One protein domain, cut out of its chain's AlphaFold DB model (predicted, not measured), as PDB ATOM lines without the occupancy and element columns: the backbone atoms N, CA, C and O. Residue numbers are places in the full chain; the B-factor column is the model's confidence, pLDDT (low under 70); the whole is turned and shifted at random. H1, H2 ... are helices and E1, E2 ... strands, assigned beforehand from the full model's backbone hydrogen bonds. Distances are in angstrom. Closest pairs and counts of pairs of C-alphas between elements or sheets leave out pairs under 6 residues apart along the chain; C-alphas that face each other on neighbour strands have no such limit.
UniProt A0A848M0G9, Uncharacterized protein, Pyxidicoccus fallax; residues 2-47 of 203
ATOM      1  N   GLY A   2     197.308 185.566 107.259       44.50
ATOM      2  CA  GLY A   2     197.959 186.732 106.648       44.50
ATOM      3  C   GLY A   2     198.920 187.524 107.547       44.50
ATOM      4  O   GLY A   2     198.840 188.742 107.523       44.50
ATOM      5  N   GLY A   3     199.798 186.873 108.323       49.84
ATOM      6  CA  GLY A   3     200.914 187.554 109.004       49.84
ATOM      7  C   GLY A   3     202.007 187.882 107.987       49.84
ATOM      8  O   GLY A   3     202.813 187.020 107.638       49.84
ATOM      9  N   GLY A   4     201.938 189.076 107.406       64.38
ATOM     10  CA  GLY A   4     203.005 189.630 106.580       64.38
ATOM     11  C   GLY A   4     203.985 190.412 107.447       64.38
ATOM     12  O   GLY A   4     203.599 190.963 108.475       64.38
ATOM     13  N   THR A   5     205.245 190.485 107.025       83.56
ATOM     14  CA  THR A   5     206.191 191.439 107.610       83.56
ATOM     15  C   THR A   5     205.697 192.864 107.345       83.56
ATOM     16  O   THR A   5     205.276 193.171 106.228       83.56
ATOM     17  N   PHE A   6     205.740 193.719 108.362       88.75
ATOM     18  CA  PHE A   6     205.389 195.125 108.292       88.75
ATOM     19  C   PHE A   6     206.218 195.822 107.201       88.75
ATOM     20  O   PHE A   6     207.450 195.767 107.207       88.75
ATOM     21  N   ASP A   7     205.529 196.468 106.258       91.00
ATOM     22  CA  ASP A   7     206.119 197.260 105.177       91.00
ATOM     23  C   ASP A   7     205.893 198.758 105.461       91.00
ATOM     24  O   ASP A   7     204.777 199.250 105.276       91.00
ATOM     25  N   PRO A   8     206.929 199.524 105.859       89.38
ATOM     26  CA  PRO A   8     206.801 200.958 106.113       89.38
ATOM     27  C   PRO A   8     206.376 201.777 104.885       89.38
ATOM     28  O   PRO A   8     205.892 202.898 105.038       89.38
ATOM     29  N   ALA A   9     206.567 201.252 103.668       90.62
ATOM     30  CA  ALA A   9     206.126 201.904 102.436       90.62
ATOM     31  C   ALA A   9     204.632 201.665 102.141       90.62
ATOM     32  O   ALA A   9     204.044 202.414 101.361       90.62
ATOM     33  N   ASN A  10     204.017 200.663 102.779       89.31
ATOM     34  CA  ASN A  10     202.583 200.367 102.736       89.31
ATOM     35  C   ASN A  10     202.056 200.080 104.150       89.31
ATOM     36  O   ASN A  10     201.714 198.933 104.463       89.31
ATOM     37  N   PRO A  11     201.984 201.101 105.020       87.88
ATOM     38  CA  PRO A  11     201.558 200.892 106.391       87.88
ATOM     39  C   PRO A  11     200.105 200.384 106.469       87.88
ATOM     40  O   PRO A  11     199.271 200.757 105.635       87.88
ATOM     41  N   PRO A  12     199.766 199.558 107.479       85.56
ATOM     42  CA  PRO A  12     198.393 199.155 107.746       85.56
ATOM     43  C   PRO A  12     197.486 200.363 108.017       85.56
ATOM     44  O   PRO A  12     197.965 201.434 108.404       85.56
ATOM     45  N   PRO A  13     196.156 200.193 107.897       85.50
ATOM     46  CA  PRO A  13     195.212 201.218 108.318       85.50
ATOM     47  C   PRO A  13     195.500 201.685 109.750       85.50
ATOM     48  O   PRO A  13     195.772 200.862 110.627       85.50
ATOM     49  N   ARG A  14     195.358 202.994 109.976       87.69
ATOM     50  CA  ARG A  14     195.675 203.735 111.211       87.69
ATOM     51  C   ARG A  14     197.130 204.153 111.406       87.69
ATOM     52  O   ARG A  14     197.382 204.852 112.380       87.69
ATOM     53  N   TYR A  15     198.055 203.778 110.518       92.38
ATOM     54  CA  TYR A  15     199.445 204.240 110.560       92.38
ATOM     55  C   TYR A  15     199.794 205.074 109.326       92.38
ATOM     56  O   TYR A  15     199.394 204.771 108.204       92.38
ATOM     57  N   SER A  16     200.557 206.141 109.530       92.94
ATOM     58  CA  SER A  16     200.999 207.065 108.486       92.94
ATOM     59  C   SER A  16     202.374 207.647 108.818       92.94
ATOM     60  O   SER A  16     202.871 207.483 109.930       92.94
ATOM     61  N   ASN A  17     203.008 208.326 107.856       91.38
ATOM     62  CA  ASN A  17     204.301 209.001 108.046       91.38
ATOM     63  C   ASN A  17     205.390 208.099 108.662       91.38
ATOM     64  O   ASN A  17     206.085 208.508 109.586       91.38
ATOM     65  N   CYS A  18     205.532 206.870 108.167       93.56
ATOM     66  CA  CYS A  18     206.518 205.930 108.689       93.56
ATOM     67  C   CYS A  18     207.940 206.332 108.286       93.56
ATOM     68  O   CYS A  18     208.279 206.345 107.099       93.56
ATOM     69  N   HIS A  19     208.777 206.666 109.263       91.75
ATOM     70  CA  HIS A  19     210.185 206.968 109.047       91.75
ATOM     71  C   HIS A  19     211.010 206.673 110.302       91.75
ATOM     72  O   HIS A  19     210.510 206.670 111.420       91.75
ATOM     73  N   SER A  20     212.312 206.444 110.121       89.44
ATOM     74  CA  SER A  20     213.271 206.304 111.230       89.44
ATOM     75  C   SER A  20     212.908 205.256 112.300       89.44
ATOM     76  O   SER A  20     213.325 205.404 113.444       89.44
ATOM     77  N   GLY A  21     212.163 204.206 111.937       87.25
ATOM     78  CA  GLY A  21     211.817 203.101 112.841       87.25
ATOM     79  C   GLY A  21     210.437 203.187 113.502       87.25
ATOM     80  O   GLY A  21     210.086 202.256 114.218       87.25
ATOM     81  N   HIS A  22     209.649 204.237 113.236       89.94
ATOM     82  CA  HIS A  22     208.300 204.405 113.791       89.94
ATOM     83  C   HIS A  22     207.300 204.963 112.770       89.94
ATOM     84  O   HIS A  22     207.682 205.496 111.725       89.94
ATOM     85  N   CYS A  23     206.009 204.874 113.088       93.31
ATOM     86  CA  CYS A  23     204.912 205.511 112.360       93.31
ATOM     87  C   CYS A  23     204.063 206.382 113.284       93.31
ATOM     88  O   CYS A  23     203.972 206.136 114.484       93.31
ATOM     89  N   HIS A  24     203.364 207.352 112.701       93.06
ATOM     90  CA  HIS A  24     202.286 208.061 113.374       93.06
ATOM     91  C   HIS A  24     201.008 207.233 113.326       93.06
ATOM     92  O   HIS A  24     200.555 206.867 112.240       93.06
ATOM     93  N   ARG A  25     200.398 207.000 114.484       91.94
ATOM     94  CA  ARG A  25     199.051 206.446 114.583       91.94
ATOM     95  C   ARG A  25     198.002 207.563 114.539       91.94
ATOM     96  O   ARG A  25     198.307 208.709 114.866       91.94
ATOM     97  N   ASP A  26     196.772 207.257 114.133       90.00
ATOM     98  CA  ASP A  26     195.677 208.242 113.996       90.00
ATOM     99  C   ASP A  26     195.375 209.052 115.280       90.00
ATOM    100  O   ASP A  26     194.805 210.141 115.206       90.00
ATOM    101  N   ASP A  27     195.757 208.544 116.456       83.62
ATOM    102  CA  ASP A  27     195.647 209.220 117.758       83.62
ATOM    103  C   ASP A  27     196.834 210.154 118.075       83.62
ATOM    104  O   ASP A  27     196.868 210.784 119.132       83.62
ATOM    105  N   GLY A  28     197.796 210.269 117.159       84.69
ATOM    106  CA  GLY A  28     199.003 211.077 117.298       84.69
ATOM    107  C   GLY A  28     200.166 210.367 117.995       84.69
ATOM    108  O   GLY A  28     201.220 210.986 118.146       84.69
ATOM    109  N   ALA A  29     200.012 209.102 118.401       85.62
ATOM    110  CA  ALA A  29     201.102 208.327 118.986       85.62
ATOM    111  C   ALA A  29     202.188 208.010 117.945       85.62
ATOM    112  O   ALA A  29     201.891 207.780 116.771       85.62
ATOM    113  N   LEU A  30     203.444 207.967 118.389       88.44
ATOM    114  CA  LEU A  30     204.543 207.366 117.636       88.44
ATOM    115  C   LEU A  30     204.634 205.900 118.059       88.44
ATOM    116  O   LEU A  30     204.739 205.626 119.251       88.44
ATOM    117  N   VAL A  31     204.533 204.982 117.101       87.31
ATOM    118  CA  VAL A  31     204.541 203.533 117.345       87.31
ATOM    119  C   VAL A  31     205.689 202.914 116.565       87.31
ATOM    120  O   VAL A  31     205.809 203.157 115.359       87.31
ATOM    121  N   ASP A  32     206.527 202.138 117.242       91.56
ATOM    122  CA  ASP A  32     207.699 201.512 116.640       91.56
ATOM    123  C   ASP A  32     207.296 200.359 115.710       91.56
ATOM    124  O   ASP A  32     206.250 199.730 115.862       91.56
ATOM    125  N   TYR A  33     208.128 200.067 114.709       90.88
ATOM    126  CA  TYR A  33     207.833 199.017 113.725       90.88
ATOM    127  C   TYR A  33     207.656 197.629 114.356       90.88
ATOM    128  O   TYR A  33     206.888 196.826 113.833       90.88
ATOM    129  N   GLU A  34     208.351 197.358 115.462       86.06
ATOM    130  CA  GLU A  34     208.242 196.104 116.214       86.06
ATOM    131  C   GLU A  34     206.855 195.942 116.844       86.06
ATOM    132  O   GLU A  34     206.245 194.886 116.707       86.06
ATOM    133  N   ASP A  35     206.303 197.012 117.414       83.75
ATOM    134  CA  ASP A  35     204.956 197.002 117.988       83.75
ATOM    135  C   ASP A  35     203.884 196.844 116.902       83.75
ATOM    136  O   ASP A  35     202.919 196.103 117.072       83.75
ATOM    137  N   ILE A  36     204.061 197.488 115.742       84.44
ATOM    138  CA  ILE A  36     203.144 197.329 114.600       84.44
ATOM    139  C   ILE A  36     203.218 195.901 114.045       84.44
ATOM    140  O   ILE A  36     202.192 195.322 113.685       84.44
ATOM    141  N   GLN A  37     204.420 195.321 113.978       86.31
ATOM    142  CA  GLN A  37     204.617 193.922 113.602       86.31
ATOM    143  C   GLN A  37     203.921 192.990 114.600       86.31
ATOM    144  O   GLN A  37     203.185 192.102 114.175       86.31
ATOM    145  N   ALA A  38     204.068 193.239 115.903       80.38
ATOM    146  CA  ALA A  38     203.384 192.486 116.945       80.38
ATOM    147  C   ALA A  38     201.855 192.588 116.809       80.38
ATOM    148  O   ALA A  38     201.174 191.562 116.852       80.38
ATOM    149  N   GLU A  39     201.309 193.782 116.536       79.56
ATOM    150  CA  GLU A  39     199.879 193.965 116.254       79.56
ATOM    151  C   GLU A  39     199.423 193.155 115.023       79.56
ATOM    152  O   GLU A  39     198.366 192.515 115.055       79.56
ATOM    153  N   LEU A  40     200.215 193.150 113.943       79.06
ATOM    154  CA  LEU A  40     199.938 192.391 112.714       79.06
ATOM    155  C   LEU A  40     200.017 190.873 112.913       79.06
ATOM    156  O   LEU A  40     199.243 190.133 112.298       79.06
ATOM    157  N   ASP A  41     200.897 190.415 113.800       79.19
ATOM    158  CA  ASP A  41     201.038 189.010 114.185       79.19
ATOM    159  C   ASP A  41     199.916 188.539 115.133       79.19
ATOM    160  O   ASP A  41     199.882 187.382 115.556       79.19
ATOM    161  N   GLY A  42     198.935 189.407 115.409       64.06
ATOM    162  CA  GLY A  42     197.796 189.125 116.280       64.06
ATOM    163  C   GLY A  42     198.069 189.423 117.754       64.06
ATOM    164  O   GLY A  42     197.169 189.255 118.577       64.06
ATOM    165  N   GLY A  43     199.262 189.918 118.082       55.53
ATOM    166  CA  GLY A  43     199.609 190.534 119.358       55.53
ATOM    167  C   GLY A  43     199.128 191.979 119.399       55.53
ATOM    168  O   GLY A  43     199.916 192.909 119.519       55.53
ATOM    169  N   GLY A  44     197.818 192.188 119.252       46.75
ATOM    170  CA  GLY A  44     197.225 193.492 119.510       46.75
ATOM    171  C   GLY A  44     197.519 193.894 120.953       46.75
ATOM    172  O   GLY A  44     197.042 193.221 121.866       46.75
ATOM    173  N   GLY A  45     198.281 194.974 121.140       43.38
ATOM    174  CA  GLY A  45     198.537 195.637 122.420       43.38
ATOM    175  C   GLY A  45     197.252 196.180 123.047       43.38
ATOM    176  O   GLY A  45     197.015 197.385 123.101       43.38
ATOM    177  N   GLY A  46     196.380 195.277 123.494       42.47
ATOM    178  CA  GLY A  46     195.378 195.585 124.498       42.47
ATOM    179  C   GLY A  46     196.080 195.988 125.796       42.47
ATOM    180  O   GLY A  46     197.246 195.644 125.991       42.47
ATOM    181  N   PRO A  47     195.406 196.733 126.686       41.09
ATOM    182  CA  PRO A  47     195.988 197.081 127.971       41.09
ATOM    183  C   PRO A  47     196.436 195.794 128.666       41.09
ATOM    184  O   PRO A  47     195.600 194.941 128.965       41.09
TER     185      PRO A  47
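This is residues 2 to 47 of the 203 residues of an uncharacterized protein of Pyxidicoccus fallax (UniProt A0A848M0G9). A small sheet of three strands, E1 E2 E3 in that order, has one short helix, H1, over one face; the unnamed residues 2 to 14 run past H1 to the sheet. The printed part has 46 residues, under half in named elements, in chain order E1, E2, E3, H1. The sheet is a meander, each strand the antiparallel neighbour of the one before. The class is mixed, helices and strands; the whole is compact, radius of gyration of the C-alphas 9.8 A, spanning 25 by 22 by 17 A.

E2, residues 22 to 25, forms hairpins with E1, residues 15 to 19 (N 16 and O 24, 2.8 A), and E3, residues 30 to 32 (N 23 and O 31, 2.9 A). H1, residues 33 to 40, is on the sheet over E2, height 9.9 A on a local plane fitted to just 6 C-alphas, along the strands at 6 degrees on the local plane. The closest C-alphas of E2 and H1, His 22 and Tyr 33, are 5.4 A apart. In H1 every O i to N i+4 pair is within hydrogen-bond range.

E1 spans 11.2 A from C-alpha 15 at (199.445, 204.240, 110.560); E2 9.5 A; E3 6.7 A; H1 10.4 A to C-alpha 40 at (199.938, 192.391, 112.714).

The C-alphas farthest apart, Ala 9 and Pro 47, are 27.9 A apart. The printed part has no cut, and its three links are tight. pLDDT is under 70 at residues 2 to 4 and 42 to 47.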